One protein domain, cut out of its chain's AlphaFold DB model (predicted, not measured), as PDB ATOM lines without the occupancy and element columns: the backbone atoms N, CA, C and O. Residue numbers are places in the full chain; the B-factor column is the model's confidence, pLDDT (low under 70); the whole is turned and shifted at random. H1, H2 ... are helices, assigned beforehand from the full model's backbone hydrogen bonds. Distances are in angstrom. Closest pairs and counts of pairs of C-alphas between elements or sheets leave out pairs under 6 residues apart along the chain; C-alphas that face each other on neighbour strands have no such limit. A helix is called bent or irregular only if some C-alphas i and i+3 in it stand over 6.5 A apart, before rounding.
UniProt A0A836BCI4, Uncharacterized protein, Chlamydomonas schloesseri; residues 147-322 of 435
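This is residues 147 to 322 of the 435 residues of an uncharacterized protein of Chlamydomonas schloesseri (UniProt A0A836BCI4). A long, slim rod of helices: H1, H2 and H3a lie side by side, and the hairpin of H3b and H4 extends it past the end of H1. Residues 290 to 322, with no named element, run back toward the beginning of H1. The printed part has 176 residues, four named helices and no named strand, class all helix; it is loose, radius of gyration of the C-alphas 20.8 A, spanning 74 by 29 by 25 A.

H1, residues 147 to 178, and H2, residues 184 to 216, form a hairpin; their closest C-alphas, Ala 150 and Leu 208, are 6.3 A apart. H3, residues 222 to 268, one helix by its hydrogen bonds, is bent: C-alphas 247 and 250 are 6.7 A apart. Its arms are H3a, residues 222 to 247, and H3b, residues 250 to 268. H2 and H3a form a hairpin, closest C-alphas Ala 198 and Gly 242, 4.7 A. H3b and H4, residues 274 to 289, form another, closest C-alphas Met 267 and Val 277, 7.5 A. Every O i to N i+4 pair is within hydrogen-bond range in H1, H3b and H4; H2 has 28 of 29, H3a 20 of 22.

H1, 46.2 A long, begins at C-alpha 147 (221.334, 29.760, 181.946); H2 spans 48.2 A; H4 ends at C-alpha 289 (255.910, 12.728, 165.389).

The printed part has no cut; pLDDT is under 70 at residues 292, 294 to 295 and 320 to 322.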
ATOM      1  N   ARG A 147     220.384  30.750 181.408       96.88
ATOM      2  CA  ARG A 147     221.334  29.760 181.946       96.88
ATOM      3  C   ARG A 147     221.594  28.650 180.930       96.88
ATOM      4  O   ARG A 147     222.740  28.433 180.555       96.88
ATOM      5  N   ALA A 148     220.528  28.069 180.377       95.31
ATOM      6  CA  ALA A 148     220.622  27.033 179.354       95.31
ATOM      7  C   ALA A 148     221.354  27.507 178.093       95.31
ATOM      8  O   ALA A 148     222.177  26.787 177.535       95.31
ATOM      9  N   LYS A 149     221.093  28.742 177.648       95.81
ATOM     10  CA  LYS A 149     221.801  29.327 176.506       95.81
ATOM     11  C   LYS A 149     223.292  29.502 176.791       95.81
ATOM     12  O   LYS A 149     224.095  29.218 175.912       95.81
ATOM     13  N   ALA A 150     223.664  29.992 177.971       95.75
ATOM     14  CA  ALA A 150     225.070  30.201 178.299       95.75
ATOM     15  C   ALA A 150     225.832  28.875 178.381       95.75
ATOM     16  O   ALA A 150     226.870  28.746 177.740       95.75
ATOM     17  N   GLU A 151     225.285  27.869 179.066       95.44
ATOM     18  CA  GLU A 151     225.882  26.528 179.107       95.44
ATOM     19  C   GLU A 151     226.008  25.891 177.729       95.44
ATOM     20  O   GLU A 151     227.049  25.332 177.393       95.44
ATOM     21  N   ARG A 152     224.960  26.011 176.909       94.50
ATOM     22  CA  ARG A 152     224.989  25.560 175.520       94.50
ATOM     23  C   ARG A 152     226.176  26.155 174.769       94.50
ATOM     24  O   ARG A 152     226.875  25.422 174.083       94.50
ATOM     25  N   VAL A 153     226.422  27.457 174.920       95.88
ATOM     26  CA  VAL A 153     227.559  28.117 174.266       95.88
ATOM     27  C   VAL A 153     228.892  27.559 174.777       95.88
ATOM     28  O   VAL A 153     229.783  27.343 173.963       95.88
ATOM     29  N   VAL A 154     229.037  27.263 176.077       96.50
ATOM     30  CA  VAL A 154     230.254  26.613 176.612       96.50
ATOM     31  C   VAL A 154     230.498  25.268 175.928       96.50
ATOM     32  O   VAL A 154     231.604  25.005 175.460       96.50
ATOM     33  N   ARG A 155     229.460  24.432 175.812       94.12
ATOM     34  CA  ARG A 155     229.559  23.132 175.129       94.12
ATOM     35  C   ARG A 155     229.893  23.286 173.655       94.12
ATOM     36  O   ARG A 155     230.785  22.607 173.167       94.12
ATOM     37  N   GLU A 156     229.233  24.209 172.960       94.50
ATOM     38  CA  GLU A 156     229.513  24.495 171.551       94.50
ATOM     39  C   GLU A 156     230.973  24.928 171.340       94.50
ATOM     40  O   GLU A 156     231.597  24.482 170.379       94.50
ATOM     41  N   GLN A 157     231.557  25.729 172.242       96.69
ATOM     42  CA  GLN A 157     232.987  26.070 172.180       96.69
ATOM     43  C   GLN A 157     233.884  24.845 172.398       96.69
ATOM     44  O   GLN A 157     234.878  24.676 171.692       96.69
ATOM     45  N   ARG A 158     233.530  23.961 173.333       95.81
ATOM     46  CA  ARG A 158     234.289  22.729 173.601       95.81
ATOM     47  C   ARG A 158     234.221  21.752 172.430       95.81
ATOM     48  O   ARG A 158     235.253  21.224 172.018       95.81
ATOM     49  N   GLU A 159     233.052  21.578 171.824       94.50
ATOM     50  CA  GLU A 159     232.897  20.791 170.598       94.50
ATOM     51  C   GLU A 159     233.667  21.395 169.425       94.50
ATOM     52  O   GLU A 159     234.358  20.676 168.703       94.50
ATOM     53  N   LEU A 160     233.641  22.721 169.273       96.00
ATOM     54  CA  LEU A 160     234.435  23.416 168.263       96.00
ATOM     55  C   LEU A 160     235.941  23.169 168.464       96.00
ATOM     56  O   LEU A 160     236.653  22.911 167.491       96.00
ATOM     57  N   ALA A 161     236.422  23.185 169.712       96.44
ATOM     58  CA  ALA A 161     237.807  22.860 170.049       96.44
ATOM     59  C   ALA A 161     238.167  21.418 169.657       96.44
ATOM     60  O   ALA A 161     239.196  21.192 169.015       96.44
ATOM     61  N   ARG A 162     237.311  20.442 169.982       95.06
ATOM     62  CA  ARG A 162     237.514  19.034 169.597       95.06
ATOM     63  C   ARG A 162     237.492  18.845 168.082       95.06
ATOM     64  O   ARG A 162     238.365  18.170 167.539       95.06
ATOM     65  N   ALA A 163     236.535  19.459 167.394       94.81
ATOM     66  CA  ALA A 163     236.424  19.399 165.942       94.81
ATOM     67  C   ALA A 163     237.664  19.991 165.260       94.81
ATOM     68  O   ALA A 163     238.205  19.385 164.336       94.81
ATOM     69  N   LEU A 164     238.162  21.132 165.749       95.81
ATOM     70  CA  LEU A 164     239.399  21.735 165.259       95.81
ATOM     71  C   LEU A 164     240.593  20.786 165.433       95.81
ATOM     72  O   LEU A 164     241.320  20.558 164.465       95.81
ATOM     73  N   ARG A 165     240.758  20.179 166.618       95.00
ATOM     74  CA  ARG A 165     241.817  19.187 166.885       95.00
ATOM     75  C   ARG A 165     241.769  18.019 165.914       95.00
ATOM     76  O   ARG A 165     242.767  17.739 165.251       95.00
ATOM     77  N   ARG A 166     240.601  17.377 165.788       94.00
ATOM     78  CA  ARG A 166     240.393  16.235 164.886       94.00
ATOM     79  C   ARG A 166     240.723  16.605 163.442       94.00
ATOM     80  O   ARG A 166     241.505  15.910 162.798       94.00
ATOM     81  N   ARG A 167     240.204  17.736 162.952       95.50
ATOM     82  CA  ARG A 167     240.424  18.186 161.568       95.50
ATOM     83  C   ARG A 167     241.886  18.533 161.286       95.50
ATOM     84  O   ARG A 167     242.387  18.198 160.219       95.50
ATOM     85  N   MET A 168     242.591  19.167 162.224       94.50
ATOM     86  CA  MET A 168     244.021  19.456 162.061       94.50
ATOM     87  C   MET A 168     244.873  18.181 162.084       94.50
ATOM     88  O   MET A 168     245.763  18.022 161.244       94.50
ATOM     89  N   ALA A 169     244.571  17.249 162.993       92.06
ATOM     90  CA  ALA A 169     245.243  15.954 163.059       92.06
ATOM     91  C   ALA A 169     245.039  15.140 161.771       92.06
ATOM     92  O   ALA A 169     246.015  14.592 161.243       92.06
ATOM     93  N   ALA A 170     243.808  15.119 161.246       92.88
ATOM     94  CA  ALA A 170     243.439  14.459 159.995       92.88
ATOM     95  C   ALA A 170     244.135  15.089 158.782       92.88
ATOM     96  O   ALA A 170     244.785  14.375 158.022       92.88
ATOM     97  N   ALA A 171     244.096  16.419 158.643       93.94
ATOM     98  CA  ALA A 171     244.752  17.137 157.548       93.94
ATOM     99  C   ALA A 171     246.258  16.851 157.492       93.94
ATOM    100  O   ALA A 171     246.829  16.595 156.431       93.94
ATOM    101  N   SER A 172     246.925  16.851 158.647       93.25
ATOM    102  CA  SER A 172     248.335  16.481 158.696       93.25
ATOM    103  C   SER A 172     248.568  15.005 158.365       93.25
ATOM    104  O   SER A 172     249.502  14.693 157.622       93.25
ATOM    105  N   LEU A 173     247.756  14.098 158.919       91.69
ATOM    106  CA  LEU A 173     247.898  12.668 158.659       91.69
ATOM    107  C   LEU A 173     247.743  12.379 157.164       91.69
ATOM    108  O   LEU A 173     248.585  11.682 156.599       91.69
ATOM    109  N   GLN A 174     246.736  12.973 156.521       93.75
ATOM    110  CA  GLN A 174     246.506  12.891 155.083       93.75
ATOM    111  C   GLN A 174     247.756  13.319 154.308       93.75
ATOM    112  O   GLN A 174     248.281  12.514 153.548       93.75
ATOM    113  N   MET A 175     248.286  14.523 154.556       94.69
ATOM    114  CA  MET A 175     249.489  15.017 153.869       94.69
ATOM    115  C   MET A 175     250.692  14.083 154.051       94.69
ATOM    116  O   MET A 175     251.411  13.816 153.090       94.69
ATOM    117  N   SER A 176     250.896  13.550 155.260       91.75
ATOM    118  CA  SER A 176     252.011  12.633 155.539       91.75
ATOM    119  C   SER A 176     251.853  11.256 154.882       91.75
ATOM    120  O   SER A 176     252.846  10.660 154.480       91.75
ATOM    121  N   ARG A 177     250.616  10.754 154.743       91.94
ATOM    122  CA  ARG A 177     250.333   9.439 154.147       91.94
ATOM    123  C   ARG A 177     250.296   9.481 152.624       91.94
ATOM    124  O   ARG A 177     250.817   8.579 151.980       91.94
ATOM    125  N   THR A 178     249.655  10.494 152.050       93.44
ATOM    126  CA  THR A 178     249.392  10.558 150.605       93.44
ATOM    127  C   THR A 178     250.428  11.384 149.850       93.44
ATOM    128  O   THR A 178     250.513  11.281 148.628       93.44
ATOM    129  N   GLY A 179     251.185  12.240 150.546       93.94
ATOM    130  CA  GLY A 179     252.052  13.237 149.918       93.94
ATOM    131  C   GLY A 179     251.296  14.348 149.189       93.94
ATOM    132  O   GLY A 179     251.932  15.187 148.555       93.94
ATOM    133  N   GLN A 180     249.962  14.367 149.257       95.00
ATOM    134  CA  GLN A 180     249.133  15.381 148.611       95.00
ATOM    135  C   GLN A 180     248.942  16.569 149.558       95.00
ATOM    136  O   GLN A 180     248.539  16.357 150.702       95.00
ATOM    137  N   PRO A 181     249.208  17.815 149.128       96.75
ATOM    138  CA  PRO A 181     248.901  18.994 149.924       96.75
ATOM    139  C   PRO A 181     247.386  19.151 150.096       96.75
ATOM    140  O   PRO A 181     246.622  18.958 149.153       96.75
ATOM    141  N   ILE A 182     246.951  19.586 151.280       97.00
ATOM    142  CA  ILE A 182     245.562  20.029 151.470       97.00
ATOM    143  C   ILE A 182     245.250  21.258 150.602       97.00
ATOM    144  O   ILE A 182     246.136  22.069 150.290       97.00
ATOM    145  N   SER A 183     243.975  21.424 150.251       97.31
ATOM    146  CA  SER A 183     243.493  22.578 149.489       97.31
ATOM    147  C   SER A 183     243.611  23.889 150.286       97.31
ATOM    148  O   SER A 183     243.636  23.905 151.522       97.31
ATOM    149  N   ASP A 184     243.679  25.019 149.573       96.94
ATOM    150  CA  ASP A 184     243.641  26.351 150.197       96.94
ATOM    151  C   ASP A 184     242.336  26.591 150.957       96.94
ATOM    152  O   ASP A 184     242.339  27.226 152.014       96.94
ATOM    153  N   GLU A 185     241.230  26.057 150.439       97.69
ATOM    154  CA  GLU A 185     239.920  26.170 151.064       97.69
ATOM    155  C   GLU A 185     239.885  25.480 152.427       97.69
ATOM    156  O   GLU A 185     239.476  26.098 153.414       97.69
ATOM    157  N   TRP A 186     240.374  24.241 152.517       96.69
ATOM    158  CA  TRP A 186     240.409  23.514 153.783       96.69
ATOM    159  C   TRP A 186     241.283  24.244 154.809       96.69
ATOM    160  O   TRP A 186     240.879  24.475 155.952       96.69
ATOM    161  N   LEU A 187     242.453  24.735 154.393       96.75
ATOM    162  CA  LEU A 187     243.306  25.543 155.261       96.75
ATOM    163  C   LEU A 187     242.612  26.842 155.717       96.75
ATOM    164  O   LEU A 187     242.751  27.252 156.874       96.75
ATOM    165  N   ALA A 188     241.843  27.494 154.842       97.06
ATOM    166  CA  ALA A 188     241.045  28.663 155.197       97.06
ATOM    167  C   ALA A 188     239.914  28.317 156.183       97.06
ATOM    168  O   ALA A 188     239.659  29.089 157.111       97.06
ATOM    169  N   GLN A 189     239.262  27.159 156.042       97.25
ATOM    170  CA  GLN A 189     238.282  26.659 157.010       97.25
ATOM    171  C   GLN A 189     238.916  26.449 158.394       97.25
ATOM    172  O   GLN A 189     238.379  26.952 159.379       97.25
ATOM    173  N   LEU A 190     240.094  25.821 158.481       97.06
ATOM    174  CA  LEU A 190     240.813  25.640 159.752       97.06
ATOM    175  C   LEU A 190     241.166  26.981 160.417       97.06
ATOM    176  O   LEU A 190     240.984  27.144 161.623       97.06
ATOM    177  N   ARG A 191     241.608  27.980 159.638       97.38
ATOM    178  CA  ARG A 191     241.868  29.343 160.146       97.38
ATOM    179  C   ARG A 191     240.606  30.020 160.684       97.38
ATOM    180  O   ARG A 191     240.671  30.695 161.715       97.38
ATOM    181  N   ARG A 192     239.467  29.849 160.000       97.38
ATOM    182  CA  ARG A 192     238.166  30.371 160.452       97.38
ATOM    183  C   ARG A 192     237.749  29.726 161.771       97.38
ATOM    184  O   ARG A 192     237.437  30.461 162.700       97.38
ATOM    185  N   LEU A 193     237.841  28.399 161.879       96.69
ATOM    186  CA  LEU A 193     237.529  27.663 163.109       96.69
ATOM    187  C   LEU A 193     238.422  28.097 164.281       96.69
ATOM    188  O   LEU A 193     237.906  28.419 165.345       96.69
ATOM    189  N   ALA A 194     239.740  28.197 164.079       96.00
ATOM    190  CA  ALA A 194     240.663  28.660 165.120       96.00
ATOM    191  C   ALA A 194     240.349  30.095 165.588       96.00
ATOM    192  O   ALA A 194     240.386  30.391 166.779       96.00
ATOM    193  N   THR A 195     239.986  30.986 164.660       94.56
ATOM    194  CA  THR A 195     239.600  32.371 164.988       94.56
ATOM    195  C   THR A 195     238.258  32.430 165.720       94.56
ATOM    196  O   THR A 195     238.104  33.194 166.676       94.56
ATOM    197  N   GLN A 196     237.287  31.624 165.290       95.25
ATOM    198  CA  GLN A 196     235.987  31.514 165.941       95.25
ATOM    199  C   GLN A 196     236.131  30.988 167.369       95.25
ATOM    200  O   GLN A 196     235.479  31.514 168.262       95.25
ATOM    201  N   LEU A 197     237.016  30.016 167.593       95.69
ATOM    202  CA  LEU A 197     237.280  29.466 168.918       95.69
ATOM    203  C   LEU A 197     237.934  30.505 169.841       95.69
ATOM    204  O   LEU A 197     237.429  30.771 170.929       95.69
ATOM    205  N   ALA A 198     238.991  31.174 169.365       90.81
ATOM    206  CA  ALA A 198     239.700  32.200 170.134       90.81
ATOM    207  C   ALA A 198     238.806  33.397 170.522       90.81
ATOM    208  O   ALA A 198     238.997  34.011 171.565       90.81
ATOM    209  N   THR A 199     237.820  33.745 169.690       91.75
ATOM    210  CA  THR A 199     236.879  34.847 169.978       91.75
ATOM    211  C   THR A 199     235.630  34.387 170.736       91.75
ATOM    212  O   THR A 199     235.078  35.137 171.543       91.75
ATOM    213  N   GLY A 200     235.173  33.158 170.496       94.38
ATOM    214  CA  GLY A 200     233.978  32.581 171.103       94.38
ATOM    215  C   GLY A 200     234.128  32.322 172.599       94.38
ATOM    216  O   GLY A 200     233.202  32.638 173.349       94.38
ATOM    217  N   GLY A 201     235.298  31.841 173.041       94.00
ATOM    218  CA  GLY A 201     235.599  31.590 174.456       94.00
ATOM    219  C   GLY A 201     235.425  32.833 175.335       94.00
ATOM    220  O   GLY A 201     234.637  32.822 176.284       94.00
ATOM    221  N   GLY A 202     236.052  33.953 174.961       93.69
ATOM    222  CA  GLY A 202     235.946  35.214 175.706       93.69
ATOM    223  C   GLY A 202     234.513  35.762 175.783       93.69
ATOM    224  O   GLY A 202     234.066  36.210 176.842       93.69
ATOM    225  N   ASN A 203     233.750  35.663 174.688       95.81
ATOM    226  CA  ASN A 203     232.341  36.071 174.661       95.81
ATOM    227  C   ASN A 203     231.469  35.198 175.577       95.81
ATOM    228  O   ASN A 203     230.607  35.714 176.295       95.81
ATOM    229  N   ALA A 204     231.699  33.883 175.576       96.75
ATOM    230  CA  ALA A 204     231.009  32.944 176.453       96.75
ATOM    231  C   ALA A 204     231.325  33.222 177.931       96.75
ATOM    232  O   ALA A 204     230.412  33.293 178.756       96.75
ATOM    233  N   ALA A 205     232.595  33.480 178.254       97.38
ATOM    234  CA  ALA A 205     233.037  33.777 179.613       97.38
ATOM    235  C   ALA A 205     232.432  35.092 180.125       97.38
ATOM    236  O   ALA A 205     231.964  35.172 181.263       97.38
ATOM    237  N   ALA A 206     232.369  36.122 179.276       97.12
ATOM    238  CA  ALA A 206     231.698  37.377 179.604       97.12
ATOM    239  C   ALA A 206     230.198  37.170 179.881       97.12
ATOM    240  O   ALA A 206     229.673  37.714 180.855       97.12
ATOM    241  N   ALA A 207     229.511  36.353 179.074       97.19
ATOM    242  CA  ALA A 207     228.102  36.026 179.288       97.19
ATOM    243  C   ALA A 207     227.873  35.260 180.603       97.19
ATOM    244  O   ALA A 207     226.936  35.575 181.340       97.19
ATOM    245  N   LEU A 208     228.744  34.303 180.937       97.81
ATOM    246  CA  LEU A 208     228.697  33.587 182.213       97.81
ATOM    247  C   LEU A 208     228.894  34.527 183.406       97.81
ATOM    248  O   LEU A 208     228.081  34.499 184.328       97.81
ATOM    249  N   ARG A 209     229.888  35.423 183.364       98.00
ATOM    250  CA  ARG A 209     230.118  36.421 184.426       98.00
ATOM    251  C   ARG A 209     228.939  37.385 184.589       98.00
ATOM    252  O   ARG A 209     228.570  37.731 185.709       98.00
ATOM    253  N   GLN A 210     228.281  37.776 183.495       97.50
ATOM    254  CA  GLN A 210     227.039  38.556 183.575       97.50
ATOM    255  C   GLN A 210     225.920  37.782 184.288       97.50
ATOM    256  O   GLN A 210     225.196  38.357 185.104       97.50
ATOM    257  N   LEU A 211     225.777  36.480 184.015       97.19
ATOM    258  CA  LEU A 211     224.800  35.634 184.706       97.19
ATOM    259  C   LEU A 211     225.169  35.381 186.166       97.19
ATOM    260  O   LEU A 211     224.266  35.351 186.999       97.19
ATOM    261  N   GLN A 212     226.456  35.257 186.484       97.31
ATOM    262  CA  GLN A 212     226.965  35.182 187.853       97.31
ATOM    263  C   GLN A 212     226.567  36.443 188.634       97.31
ATOM    264  O   GLN A 212     225.964  36.346 189.701       97.31
ATOM    265  N   GLY A 213     226.774  37.633 188.056       97.56
ATOM    266  CA  GLY A 213     226.331  38.899 188.648       97.56
ATOM    267  C   GLY A 213     224.813  38.974 188.852       97.56
ATOM    268  O   GLY A 213     224.352  39.398 189.912       97.56
ATOM    269  N   ALA A 214     224.029  38.503 187.876       96.81
ATOM    270  CA  ALA A 214     222.567  38.455 187.969       96.81
ATOM    271  C   ALA A 214     222.047  37.413 188.980       96.81
ATOM    272  O   ALA A 214     220.961  37.577 189.534       96.81
ATOM    273  N   ALA A 215     222.796  36.333 189.211       96.88
ATOM    274  CA  ALA A 215     222.502  35.322 190.224       96.88
ATOM    275  C   ALA A 215     222.866  35.820 191.632       96.88
ATOM    276  O   ALA A 215     222.100  35.642 192.580       96.88
ATOM    277  N   TRP A 216     223.983  36.539 191.759       97.50
ATOM    278  CA  TRP A 216     224.392  37.185 193.003       97.50
ATOM    279  C   TRP A 216     223.403  38.265 193.443       97.50
ATOM    280  O   TRP A 216     222.928  38.255 194.578       97.50
ATOM    281  N   SER A 217     223.034  39.168 192.535       95.81
ATOM    282  CA  SER A 217     222.063  40.229 192.785       95.81
ATOM    283  C   SER A 217     220.948  40.155 191.741       95.81
ATOM    284  O   SER A 217     221.220  40.388 190.563       95.81
ATOM    285  N   PRO A 218     219.692  39.845 192.125       95.94
ATOM    286  CA  PRO A 218     219.106  39.984 193.465       95.94
ATOM    287  C   PRO A 218     218.848  38.673 194.245       95.94
ATOM    288  O   PRO A 218     218.084  38.706 195.217       95.94
ATOM    289  N   TYR A 219     219.375  37.524 193.805       97.12
ATOM    290  CA  TYR A 219     218.969  36.212 194.344       97.12
ATOM    291  C   TYR A 219     219.897  35.643 195.419       97.12
ATOM    292  O   TYR A 219     219.426  34.831 196.211       97.12
ATOM    293  N   ARG A 220     221.168  36.068 195.487       97.06
ATOM    294  CA  ARG A 220     222.206  35.437 196.328       97.06
ATOM    295  C   ARG A 220     222.278  33.921 196.086       97.06
ATOM    296  O   ARG A 220     222.303  33.125 197.021       97.06
ATOM    297  N   ASP A 221     222.210  33.517 194.823       97.38
ATOM    298  CA  ASP A 221     222.280  32.112 194.412       97.38
ATOM    299  C   ASP A 221     223.747  31.652 194.377       97.38
ATOM    300  O   ASP A 221     224.380  31.693 193.325       97.38
ATOM    301  N   GLN A 222     224.295  31.296 195.547       97.56
ATOM    302  CA  GLN A 222     225.696  30.873 195.683       97.56
ATOM    303  C   GLN A 222     225.984  29.580 194.916       97.56
ATOM    304  O   GLN A 222     227.003  29.485 194.251       97.56
ATOM    305  N   ASP A 223     225.047  28.635 194.918       96.38
ATOM    306  CA  ASP A 223     225.190  27.364 194.204       96.38
ATOM    307  C   ASP A 223     225.379  27.573 192.689       96.38
ATOM    308  O   ASP A 223     226.250  26.955 192.079       96.38
ATOM    309  N   TYR A 224     224.635  28.496 192.063       96.56
ATOM    310  CA  TYR A 224     224.887  28.831 190.657       96.56
ATOM    311  C   TYR A 224     226.197  29.602 190.443       96.56
ATOM    312  O   TYR A 224     226.803  29.479 189.381       96.56
ATOM    313  N   ILE A 225     226.629  30.411 191.411       97.31
ATOM    314  CA  ILE A 225     227.907  31.135 191.339       97.31
ATOM    315  C   ILE A 225     229.066  30.140 191.349       97.31
ATOM    316  O   ILE A 225     229.877  30.180 190.426       97.31
ATOM    317  N   ASP A 226     229.079  29.216 192.309       96.81
ATOM    318  CA  ASP A 226     230.089  28.160 192.438       96.81
ATOM    319  C   ASP A 226     230.112  27.278 191.182       96.81
ATOM    320  O   ASP A 226     231.165  26.930 190.654       96.81
ATOM    321  N   TYR A 227     228.933  26.965 190.641       96.44
ATOM    322  CA  TYR A 227     228.818  26.220 189.394       96.44
ATOM    323  C   TYR A 227     229.406  26.976 188.187       96.44
ATOM    324  O   TYR A 227     230.125  26.392 187.380       96.44
ATOM    325  N   VAL A 228     229.158  28.284 188.054       96.94
ATOM    326  CA  VAL A 228     229.777  29.091 186.986       96.94
ATOM    327  C   VAL A 228     231.298  29.142 187.134       96.94
ATOM    328  O   VAL A 228     231.999  29.102 186.123       96.94
ATOM    329  N   GLU A 229     231.819  29.192 188.359       96.81
ATOM    330  CA  GLU A 229     233.263  29.153 188.622       96.81
ATOM    331  C   GLU A 229     233.912  27.847 188.149       96.81
ATOM    332  O   GLU A 229     235.055  27.877 187.705       96.81
ATOM    333  N   GLN A 230     233.175  26.734 188.128       96.62
ATOM    334  CA  GLN A 230     233.640  25.471 187.539       96.62
ATOM    335  C   GLN A 230     233.624  25.485 186.001       96.62
ATOM    336  O   GLN A 230     234.433  24.809 185.369       96.62
ATOM    337  N   LEU A 231     232.729  26.259 185.373       96.75
ATOM    338  CA  LEU A 231     232.631  26.349 183.910       96.75
ATOM    339  C   LEU A 231     233.657  27.303 183.283       96.75
ATOM    340  O   LEU A 231     233.988  27.152 182.108       96.75
ATOM    341  N   LEU A 232     234.137  28.305 184.025       97.31
ATOM    342  CA  LEU A 232     235.085  29.295 183.503       97.31
ATOM    343  C   LEU A 232     236.437  28.680 183.081       97.31
ATOM    344  O   LEU A 232     236.844  28.963 181.951       97.31
ATOM    345  N   PRO A 233     237.085  27.797 183.870       97.12
ATOM    346  CA  PRO A 233     238.309  27.110 183.453       97.12
ATOM    347  C   PRO A 233     238.144  26.331 182.145       97.12
ATOM    348  O   PRO A 233     239.030  26.334 181.300       97.12
ATOM    349  N   LEU A 234     236.968  25.738 181.913       96.75
ATOM    350  CA  LEU A 234     236.683  25.012 180.672       96.75
ATOM    351  C   LEU A 234     236.730  25.921 179.438       96.75
ATOM    352  O   LEU A 234     237.050  25.456 178.347       96.75
ATOM    353  N   LEU A 235     236.370  27.200 179.585       96.94
ATOM    354  CA  LEU A 235     236.466  28.177 178.503       96.94
ATOM    355  C   LEU A 235     237.903  28.659 178.302       96.94
ATOM    356  O   LEU A 235     238.307  28.864 177.159       96.94
ATOM    357  N   GLU A 236     238.669  28.797 179.381       95.75
ATOM    358  CA  GLU A 236     240.099  29.118 179.323       95.75
ATOM    359  C   GLU A 236     240.867  28.014 178.586       95.75
ATOM    360  O   GLU A 236     241.607  28.317 177.651       95.75
ATOM    361  N   GLU A 237     240.575  26.740 178.881       95.75
ATOM    362  CA  GLU A 237     241.078  25.592 178.117       95.75
ATOM    363  C   GLU A 237     240.770  25.750 176.619       95.75
ATOM    364  O   GLU A 237     241.663  25.622 175.779       95.75
ATOM    365  N   THR A 238     239.513  26.057 176.250       96.25
ATOM    366  CA  THR A 238     239.129  26.227 174.834       96.25
ATOM    367  C   THR A 238     239.825  27.402 174.154       96.25
ATOM    368  O   THR A 238     240.182  27.304 172.977       96.25
ATOM    369  N   GLU A 239     240.038  28.499 174.877       95.06
ATOM    370  CA  GLU A 239     240.759  29.660 174.370       95.06
ATOM    371  C   GLU A 239     242.229  29.310 174.115       95.06
ATOM    372  O   GLU A 239     242.762  29.622 173.046       95.06
ATOM    373  N   GLU A 240     242.858  28.581 175.039       94.50
ATOM    374  CA  GLU A 240     244.226  28.088 174.897       94.50
ATOM    375  C   GLU A 240     244.372  27.192 173.659       94.50
ATOM    376  O   GLU A 240     245.303  27.375 172.871       94.50
ATOM    377  N   VAL A 241     243.405  26.299 173.397       95.31
ATOM    378  CA  VAL A 241     243.363  25.510 172.147       95.31
ATOM    379  C   VAL A 241     243.369  26.419 170.922       95.31
ATOM    380  O   VAL A 241     244.107  26.167 169.968       95.31
ATOM    381  N   GLY A 242     242.542  27.469 170.932       95.06
ATOM    382  CA  GLY A 242     242.462  28.441 169.844       95.06
ATOM    383  C   GLY A 242     243.789  29.167 169.618       95.06
ATOM    384  O   GLY A 242     244.233  29.292 168.472       95.06
ATOM    385  N   HIS A 243     244.452  29.594 170.695       94.31
ATOM    386  CA  HIS A 243     245.758  30.254 170.639       94.31
ATOM    387  C   HIS A 243     246.852  29.325 170.114       94.31
ATOM    388  O   HIS A 243     247.547  29.692 169.163       94.31
ATOM    389  N   VAL A 244     246.974  28.110 170.656       93.62
ATOM    390  CA  VAL A 244     247.957  27.111 170.200       93.62
ATOM    391  C   VAL A 244     247.726  26.767 168.727       93.62
ATOM    392  O   VAL A 244     248.658  26.831 167.917       93.62
ATOM    393  N   ALA A 245     246.473  26.519 168.331       94.56
ATOM    394  CA  ALA A 245     246.122  26.250 166.941       94.56
ATOM    395  C   ALA A 245     246.529  27.400 166.009       94.56
ATOM    396  O   ALA A 245     247.120  27.167 164.953       94.56
ATOM    397  N   LYS A 246     246.244  28.647 166.398       94.69
ATOM    398  CA  LYS A 246     246.518  29.842 165.590       94.69
ATOM    399  C   LYS A 246     248.004  30.162 165.474       94.69
ATOM    400  O   LYS A 246     248.467  30.474 164.376       94.69
ATOM    401  N   HIS A 247     248.731  30.121 166.584       93.62
ATOM    402  CA  HIS A 247     250.095  30.639 166.665       93.62
ATOM    403  C   HIS A 247     251.169  29.584 166.410       93.62
ATOM    404  O   HIS A 247     252.261  29.940 165.973       93.62
ATOM    405  N   GLN A 248     250.866  28.303 166.628       92.50
ATOM    406  CA  GLN A 248     251.854  27.230 166.509       92.50
ATOM    407  C   GLN A 248     251.475  26.246 165.402       92.50
ATOM    408  O   GLN A 248     252.220  26.068 164.434       92.50
ATOM    409  N   LEU A 249     250.278  25.661 165.492       92.31
ATOM    410  CA  LEU A 249     249.933  24.505 164.667       92.31
ATOM    411  C   LEU A 249     249.581  24.893 163.223       92.31
ATOM    412  O   LEU A 249     250.049  24.258 162.282       92.31
ATOM    413  N   LEU A 250     248.818  25.968 163.001       94.31
ATOM    414  CA  LEU A 250     248.468  26.440 161.654       94.31
ATOM    415  C   LEU A 250     249.692  26.865 160.819       94.31
ATOM    416  O   LEU A 250     249.756  26.485 159.646       94.31
ATOM    417  N   PRO A 251     250.666  27.630 161.352       94.44
ATOM    418  CA  PRO A 251     251.921  27.907 160.650       94.44
ATOM    419  C   PRO A 251     252.702  26.642 160.296       94.44
ATOM    420  O   PRO A 251     253.254  26.529 159.203       94.44
ATOM    421  N   ALA A 252     252.742  25.667 161.197       91.75
ATOM    422  CA  ALA A 252     253.477  24.441 160.950       91.75
ATOM    423  C   ALA A 252     252.749  23.514 159.951       91.75
ATOM    424  O   ALA A 252     253.399  22.941 159.077       91.75
ATOM    425  N   LEU A 253     251.412  23.492 159.944       93.31
ATOM    426  CA  LEU A 253     250.605  22.852 158.897       93.31
ATOM    427  C   LEU A 253     250.825  23.505 157.519       93.31
ATOM    428  O   LEU A 253     250.880  22.813 156.505       93.31
ATOM    429  N   GLN A 254     251.005  24.831 157.464       95.31
ATOM    430  CA  GLN A 254     251.358  25.546 156.229       95.31
ATOM    431  C   GLN A 254     252.739  25.157 155.699       95.31
ATOM    432  O   GLN A 254     252.896  24.991 154.490       95.31
ATOM    433  N   ARG A 255     253.730  24.989 156.587       94.00
ATOM    434  CA  ARG A 255     255.059  24.486 156.207       94.00
ATOM    435  C   ARG A 255     254.967  23.073 155.638       94.00
ATOM    436  O   ARG A 255     255.464  22.844 154.539       94.00
ATOM    437  N   LEU A 256     254.242  22.180 156.319       93.12
ATOM    438  CA  LEU A 256     254.005  20.814 155.850       93.12
ATOM    439  C   LEU A 256     253.346  20.802 154.463       93.12
ATOM    440  O   LEU A 256     253.822  20.116 153.566       93.12
ATOM    441  N   ARG A 257     252.321  21.635 154.250       95.38
ATOM    442  CA  ARG A 257     251.664  21.791 152.944       95.38
ATOM    443  C   ARG A 257     252.630  22.254 151.847       95.38
ATOM    444  O   ARG A 257     252.555  21.778 150.718       95.38
ATOM    445  N   ALA A 258     253.522  23.197 152.150       95.88
ATOM    446  CA  ALA A 258     254.520  23.663 151.190       95.88
ATOM    447  C   ALA A 258     255.539  22.564 150.846       95.88
ATOM    448  O   ALA A 258     255.944  22.443 149.690       95.88
ATOM    449  N   GLU A 259     255.935  21.745 151.824       94.81
ATOM    450  CA  GLU A 259     256.803  20.583 151.607       94.81
ATOM    451  C   GLU A 259     256.125  19.518 150.740       94.81
ATOM    452  O   GLU A 259     256.719  19.070 149.758       94.81
ATOM    453  N   THR A 260     254.871  19.160 151.029       95.25
ATOM    454  CA  THR A 260     254.135  18.175 150.225       95.25
ATOM    455  C   THR A 260     253.862  18.674 148.810       95.25
ATOM    456  O   THR A 260     253.996  17.907 147.863       95.25
ATOM    457  N   ALA A 261     253.585  19.968 148.621       96.62
ATOM    458  CA  ALA A 261     253.453  20.554 147.286       96.62
ATOM    459  C   ALA A 261     254.763  20.471 146.478       96.62
ATOM    460  O   ALA A 261     254.739  20.167 145.284       96.62
ATOM    461  N   ARG A 262     255.924  20.689 147.118       95.94
ATOM    462  CA  ARG A 262     257.239  20.504 146.474       95.94
ATOM    463  C   ARG A 262     257.478  19.043 146.107       95.94
ATOM    464  O   ARG A 262     257.908  18.771 144.987       95.94
ATOM    465  N   LEU A 263     257.168  18.115 147.015       93.94
ATOM    466  CA  LEU A 263     257.270  16.681 146.752       93.94
ATOM    467  C   LEU A 263     256.385  16.287 145.561       93.94
ATOM    468  O   LEU A 263     256.877  15.690 144.606       93.94
ATOM    469  N   GLN A 264     255.124  16.716 145.547       95.38
ATOM    470  CA  GLN A 264     254.196  16.461 144.448       95.38
ATOM    471  C   GLN A 264     254.704  17.025 143.113       95.38
ATOM    472  O   GLN A 264     254.629  16.334 142.097       95.38
ATOM    473  N   ALA A 265     255.268  18.236 143.102       95.44
ATOM    474  CA  ALA A 265     255.868  18.823 141.904       95.44
ATOM    475  C   ALA A 265     257.083  18.017 141.402       95.44
ATOM    476  O   ALA A 265     257.243  17.810 140.201       95.44
ATOM    477  N   THR A 266     257.929  17.512 142.305       94.50
ATOM    478  CA  THR A 266     259.067  16.655 141.920       94.50
ATOM    479  C   THR A 266     258.627  15.280 141.410       94.50
ATOM    480  O   THR A 266     259.212  14.755 140.461       94.50
ATOM    481  N   MET A 267     257.556  14.720 141.982       91.25
ATOM    482  CA  MET A 267     256.940  13.473 141.527       91.25
ATOM    483  C   MET A 267     256.302  13.627 140.145       91.25
ATOM    484  O   MET A 267     256.520  12.782 139.278       91.25
ATOM    485  N   SER A 268     255.547  14.706 139.912       91.75
ATOM    486  CA  SER A 268     254.902  14.962 138.618       91.75
ATOM    487  C   SER A 268     255.922  15.242 137.513       91.75
ATOM    488  O   SER A 268     255.740  14.787 136.384       91.75
ATOM    489  N   ALA A 269     257.049  15.874 137.851       93.25
ATOM    490  CA  ALA A 269     258.202  16.023 136.966       93.25
ATOM    491  C   ALA A 269     258.968  14.708 136.712       93.25
ATOM    492  O   ALA A 269     259.917  14.703 135.930       93.25
ATOM    493  N   ARG A 270     258.584  13.597 137.366       89.62
ATOM    494  CA  ARG A 270     259.283  12.296 137.344       89.62
ATOM    495  C   ARG A 270     260.762  12.407 137.728       89.62
ATOM    496  O   ARG A 270     261.587  11.618 137.276       89.62
ATOM    497  N   ALA A 271     261.095  13.391 138.561       86.25
ATOM    498  CA  ALA A 271     262.466  13.668 138.972       86.25
ATOM    499  C   ALA A 271     262.961  12.718 140.073       86.25
ATOM    500  O   ALA A 271     264.162  12.647 140.324       86.25
ATOM    501  N   LEU A 272     262.047  12.002 140.736       90.31
ATOM    502  CA  LEU A 272     262.353  11.098 141.840       90.31
ATOM    503  C   LEU A 272     261.986   9.657 141.495       90.31
ATOM    504  O   LEU A 272     260.920   9.379 140.943       90.31
ATOM    505  N   ALA A 273     262.859   8.733 141.894       93.88
ATOM    506  CA  ALA A 273     262.534   7.314 141.908       93.88
ATOM    507  C   ALA A 273     261.498   7.013 143.004       93.88
ATOM    508  O   ALA A 273     261.417   7.713 144.016       93.88
ATOM    509  N   ARG A 274     260.735   5.925 142.841       91.75
ATOM    510  CA  ARG A 274     259.722   5.486 143.817       91.75
ATOM    511  C   ARG A 274     260.280   5.395 145.243       91.75
ATOM    512  O   ARG A 274     259.644   5.890 146.168       91.75
ATOM    513  N   ASP A 275     261.467   4.825 145.413       93.69
ATOM    514  CA  ASP A 275     262.077   4.643 146.737       93.69
ATOM    515  C   ASP A 275     262.429   5.979 147.403       93.69
ATOM    516  O   ASP A 275     262.288   6.128 148.614       93.69
ATOM    517  N   GLN A 276     262.807   6.988 146.613       94.00
ATOM    518  CA  GLN A 276     263.074   8.339 147.115       94.00
ATOM    519  C   GLN A 276     261.786   9.026 147.578       94.00
ATOM    520  O   GLN A 276     261.795   9.721 148.590       94.00
ATOM    521  N   VAL A 277     260.671   8.801 146.877       91.94
ATOM    522  CA  VAL A 277     259.351   9.290 147.301       91.94
ATOM    523  C   VAL A 277     258.942   8.644 148.623       91.94
ATOM    524  O   VAL A 277     258.552   9.350 149.547       91.94
ATOM    525  N   LEU A 278     259.073   7.319 148.742       93.25
ATOM    526  CA  LEU A 278     258.741   6.606 149.978       93.25
ATOM    527  C   LEU A 278     259.623   7.056 151.150       93.25
ATOM    528  O   LEU A 278     259.108   7.293 152.240       93.25
ATOM    529  N   ALA A 279     260.924   7.254 150.921       95.06
ATOM    530  CA  ALA A 279     261.835   7.793 151.927       95.06
ATOM    531  C   ALA A 279     261.465   9.229 152.342       95.06
ATOM    532  O   ALA A 279     261.499   9.562 153.528       95.06
ATOM    533  N   ALA A 280     261.061  10.077 151.390       93.19
ATOM    534  CA  ALA A 280     260.604  11.434 151.678       93.19
ATOM    535  C   ALA A 280     259.305  11.442 152.503       93.19
ATOM    536  O   ALA A 280     259.206  12.200 153.467       93.19
ATOM    537  N   LEU A 281     258.340  10.576 152.174       93.19
ATOM    538  CA  LEU A 281     257.098  10.423 152.941       93.19
ATOM    539  C   LEU A 281     257.358   9.899 154.356       93.19
ATOM    540  O   LEU A 281     256.814  10.447 155.313       93.19
ATOM    541  N   ALA A 282     258.238   8.906 154.510       93.69
ATOM    542  CA  ALA A 282     258.656   8.422 155.824       93.69
ATOM    543  C   ALA A 282     259.292   9.550 156.655       93.69
ATOM    544  O   ALA A 282     258.929   9.749 157.808       93.69
ATOM    545  N   SER A 283     260.162  10.364 156.050       93.19
ATOM    546  CA  SER A 283     260.774  11.516 156.720       93.19
ATOM    547  C   SER A 283     259.749  12.581 157.142       93.19
ATOM    548  O   SER A 283     259.859  13.140 158.233       93.19
ATOM    549  N   LEU A 284     258.733  12.849 156.312       90.88
ATOM    550  CA  LEU A 284     257.621  13.742 156.666       90.88
ATOM    551  C   LEU A 284     256.790  13.185 157.829       90.88
ATOM    552  O   LEU A 284     256.374  13.944 158.705       90.88
ATOM    553  N   TYR A 285     256.556  11.873 157.845       89.50
ATOM    554  CA  TYR A 285     255.837  11.197 158.920       89.50
ATOM    555  C   TYR A 285     256.610  11.219 160.247       89.50
ATOM    556  O   TYR A 285     256.016  11.494 161.287       89.50
ATOM    557  N   GLU A 286     257.928  11.012 160.226       90.62
ATOM    558  CA  GLU A 286     258.756  11.106 161.435       90.62
ATOM    559  C   GLU A 286     258.806  12.544 161.977       90.62
ATOM    560  O   GLU A 286     258.534  12.759 163.155       90.62
ATOM    561  N   ARG A 287     258.989  13.563 161.120       86.81
ATOM    562  CA  ARG A 287     258.917  14.981 161.544       86.81
ATOM    563  C   ARG A 287     257.552  15.382 162.111       86.81
ATOM    564  O   ARG A 287     257.444  16.305 162.916       86.81
ATOM    565  N   ARG A 288     256.474  14.716 161.689       85.56
ATOM    566  CA  ARG A 288     255.137  14.897 162.276       85.56
ATOM    567  C   ARG A 288     255.078  14.386 163.722       85.56
ATOM    568  O   ARG A 288     254.293  14.917 164.498       85.56
ATOM    569  N   ARG A 289     255.855  13.352 164.058       83.25
ATOM    570  CA  ARG A 289     255.910  12.728 165.389       83.25
ATOM    571  C   ARG A 289     256.917  13.369 166.338       83.25
ATOM    572  O   ARG A 289     256.864  13.074 167.526       83.25
ATOM    573  N   GLU A 290     257.828  14.199 165.838       84.19
ATOM    574  CA  GLU A 290     258.780  14.899 166.699       84.19
ATOM    575  C   GLU A 290     258.039  15.747 167.754       84.19
ATOM    576  O   GLU A 290     257.101  16.470 167.398       84.19
ATOM    577  N   PRO A 291     258.442  15.681 169.038       76.69
ATOM    578  CA  PRO A 291     257.833  16.474 170.098       76.69
ATOM    579  C   PRO A 291     257.832  17.965 169.754       76.69
ATOM    580  O   PRO A 291     258.862  18.527 169.375       76.69
ATOM    581  N   GLY A 292     256.673  18.613 169.874       69.00
ATOM    582  CA  GLY A 292     256.504  20.021 169.481       69.00
ATOM    583  C   GLY A 292     256.251  20.248 167.984       69.00
ATOM    584  O   GLY A 292     256.180  21.394 167.528       69.00
ATOM    585  N   SER A 293     256.070  19.180 167.204       74.50
ATOM    586  CA  SER A 293     255.501  19.265 165.860       74.50
ATOM    587  C   SER A 293     254.042  19.737 165.912       74.50
ATOM    588  O   SER A 293     253.339  19.555 166.902       74.50
ATOM    589  N   ALA A 294     253.544  20.301 164.806       60.12
ATOM    590  CA  ALA A 294     252.198  20.895 164.660       60.12
ATOM    591  C   ALA A 294     251.012  19.961 164.966       60.12
ATOM    592  O   ALA A 294     249.849  20.332 164.802       60.12
ATOM    593  N   VAL A 295     251.319  18.700 165.221       68.75
ATOM    594  CA  VAL A 295     250.430  17.553 165.100       68.75
ATOM    595  C   VAL A 295     250.775  16.494 166.136       68.75
ATOM    596  O   VAL A 295     250.184  15.415 166.126       68.75
ATOM    597  N   ASP A 296     251.735  16.802 167.003       80.19
ATOM    598  CA  ASP A 296     251.961  16.037 168.204       80.19
ATOM    599  C   ASP A 296     250.666  16.105 169.039       80.19
ATOM    600  O   ASP A 296     250.220  17.210 169.377       80.19
ATOM    601  N   PRO A 297     249.996  14.968 169.303       73.38
ATOM    602  CA  PRO A 297     248.826  14.933 170.174       73.38
ATOM    603  C   PRO A 297     249.106  15.590 171.529       73.38
ATOM    604  O   PRO A 297     248.207  16.222 172.082       73.38
ATOM    605  N   ASP A 298     250.354  15.509 171.993       82.06
ATOM    606  CA  ASP A 298     250.800  16.031 173.281       82.06
ATOM    607  C   ASP A 298     251.060  17.548 173.247       82.06
ATOM    608  O   ASP A 298     251.123  18.190 174.293       82.06
ATOM    609  N   ALA A 299     251.146  18.159 172.057       83.88
ATOM    610  CA  ALA A 299     251.254  19.614 171.907       83.88
ATOM    611  C   ALA A 299     249.911  20.339 172.089       83.88
ATOM    612  O   ALA A 299     249.869  21.571 172.166       83.88
ATOM    613  N   TRP A 300     248.795  19.608 172.133       90.88
ATOM    614  CA  TRP A 300     247.495  20.198 172.416       90.88
ATOM    615  C   TRP A 300     247.294  20.358 173.925       90.88
ATOM    616  O   TRP A 300     247.539  19.408 174.667       90.88
ATOM    617  N   PRO A 301     246.743  21.496 174.392       92.69
ATOM    618  CA  PRO A 301     246.323  21.632 175.786       92.69
ATOM    619  C   PRO A 301     245.409  20.469 176.197       92.69
ATOM    620  O   PRO A 301     244.663  19.943 175.369       92.69
ATOM    621  N   GLN A 302     245.398  20.035 177.448       93.62
ATOM    622  CA  GLN A 302     244.414  19.024 177.842       93.62
ATOM    623  C   GLN A 302     243.019  19.663 177.896       93.62
ATOM    624  O   GLN A 302     242.870  20.798 178.336       93.62
ATOM    625  N   LEU A 303     242.007  18.960 177.380       93.75
ATOM    626  CA  LEU A 303     240.609  19.344 177.583       93.75
ATOM    627  C   LEU A 303     240.054  18.452 178.676       93.75
ATOM    628  O   LEU A 303     240.118  17.227 178.550       93.75
ATOM    629  N   THR A 304     239.462  19.053 179.701       94.44
ATOM    630  CA  THR A 304     238.702  18.309 180.707       94.44
ATOM    631  C   THR A 304     237.631  17.460 180.003       94.44
ATOM    632  O   THR A 304     237.083  17.876 178.981       94.44
ATOM    633  N   ALA A 305     237.321  16.256 180.483       89.88
ATOM    634  CA  ALA A 305     236.254  15.439 179.895       89.88
ATOM    635  C   ALA A 305     234.873  16.047 180.204       89.88
ATOM    636  O   ALA A 305     234.660  16.550 181.302       89.88
ATOM    637  N   ASP A 306     233.909  15.988 179.276       86.12
ATOM    638  CA  ASP A 306     232.558  16.524 179.544       86.12
ATOM    639  C   ASP A 306     231.821  15.762 180.646       86.12
ATOM    640  O   ASP A 306     230.965  16.339 181.305       86.12
ATOM    641  N   GLU A 307     232.177  14.498 180.862       84.94
ATOM    642  CA  GLU A 307     231.648  13.647 181.932       84.94
ATOM    643  C   GLU A 307     232.113  14.094 183.322       84.94
ATOM    644  O   GLU A 307     231.427  13.850 184.310       84.94
ATOM    645  N   ALA A 308     233.257  14.781 183.402       87.81
ATOM    646  CA  ALA A 308     233.748  15.366 184.645       87.81
ATOM    647  C   ALA A 308     233.013  16.670 185.008       87.81
ATOM    648  O   ALA A 308     233.224  17.209 186.093       87.81
ATOM    649  N   VAL A 309     232.165  17.186 184.112       88.44
ATOM    650  CA  VAL A 309     231.425  18.438 184.287       88.44
ATOM    651  C   VAL A 309     229.962  18.117 184.584       88.44
ATOM    652  O   VAL A 309     229.252  17.531 183.765       88.44
ATOM    653  N   GLU A 310     229.478  18.534 185.752       91.25
ATOM    654  CA  GLU A 310     228.080  18.344 186.148       91.25
ATOM    655  C   GLU A 310     227.162  19.348 185.430       91.25
ATOM    656  O   GLU A 310     226.768  20.375 185.969       91.25
ATOM    657  N   TRP A 311     226.820  19.065 184.179       90.56
ATOM    658  CA  TRP A 311     225.959  19.912 183.356       90.56
ATOM    659  C   TRP A 311     224.527  20.038 183.897       90.56
ATOM    660  O   TRP A 311     223.805  19.043 183.995       90.56
ATOM    661  N   ARG A 312     224.069  21.269 184.166       89.62
ATOM    662  CA  ARG A 312     222.770  21.531 184.821       89.62
ATOM    663  C   ARG A 312     221.660  22.010 183.886       89.62
ATOM    664  O   ARG A 312     220.506  21.640 184.091       89.62
ATOM    665  N   TYR A 313     221.960  22.813 182.863       88.81
ATOM    666  CA  TYR A 313     220.939  23.462 182.032       88.81
ATOM    667  C   TYR A 313     221.221  23.313 180.527       88.81
ATOM    668  O   TYR A 313     222.012  24.066 179.965       88.81
ATOM    669  N   PRO A 314     220.502  22.437 179.804       85.06
ATOM    670  CA  PRO A 314     219.875  21.195 180.255       85.06
ATOM    671  C   PRO A 314     220.923  20.156 180.694       85.06
ATOM    672  O   PRO A 314     222.041  20.172 180.166       85.06
ATOM    673  N   PRO A 315     220.560  19.188 181.549       83.94
ATOM    674  CA  PRO A 315     221.407  18.032 181.830       83.94
ATOM    675  C   PRO A 315     221.784  17.256 180.565       83.94
ATOM    676  O   PRO A 315     221.039  17.270 179.578       83.94
ATOM    677  N   MET A 316     222.920  16.549 180.599       80.62
ATOM    678  CA  MET A 316     223.436  15.791 179.447       80.62
ATOM    679  C   MET A 316     222.408  14.820 178.854       80.62
ATOM    680  O   MET A 316     222.285  14.751 177.640       80.62
ATOM    681  N   ALA A 317     221.592  14.164 179.684       80.56
ATOM    682  CA  ALA A 317     220.552  13.231 179.232       80.56
ATOM    683  C   ALA A 317     219.487  13.856 178.302       80.56
ATOM    684  O   ALA A 317     218.796  13.143 177.578       80.56
ATOM    685  N   TYR A 318     219.330  15.183 178.324       77.69
ATOM    686  CA  TYR A 318     218.363  15.904 177.489       77.69
ATOM    687  C   TYR A 318     218.993  16.563 176.267       77.69
ATOM    688  O   TYR A 318     218.283  17.031 175.375       77.69
ATOM    689  N   TRP A 319     220.318  16.578 176.211       72.50
ATOM    690  CA  TRP A 319     221.053  16.811 174.985       72.50
ATOM    691  C   TRP A 319     221.124  15.477 174.262       72.50
ATOM    692  O   TRP A 319     222.075  14.722 174.437       72.50
ATOM    693  N   GLY A 320     220.061  15.154 173.519       62.78
ATOM    694  CA  GLY A 320     220.028  13.930 172.724       62.78
ATOM    695  C   GLY A 320     221.313  13.800 171.913       62.78
ATOM    696  O   GLY A 320     221.874  14.810 171.466       62.78
ATOM    697  N   ARG A 321     221.777  12.563 171.710       58.50
ATOM    698  CA  ARG A 321     222.793  12.319 170.682       58.50
ATOM    699  C   ARG A 321     222.289  12.989 169.395       58.50
ATOM    700  O   ARG A 321     221.083  12.915 169.138       58.50
ATOM    701  N   PRO A 322     223.132  13.669 168.600       56.19
ATOM    702  CA  PRO A 322     222.694  14.303 167.353       56.19
ATOM    703  C   PRO A 322     221.817  13.378 166.487       56.19
ATOM    704  O   PRO A 322     220.859  13.825 165.861       56.19
TER     705      PRO A 322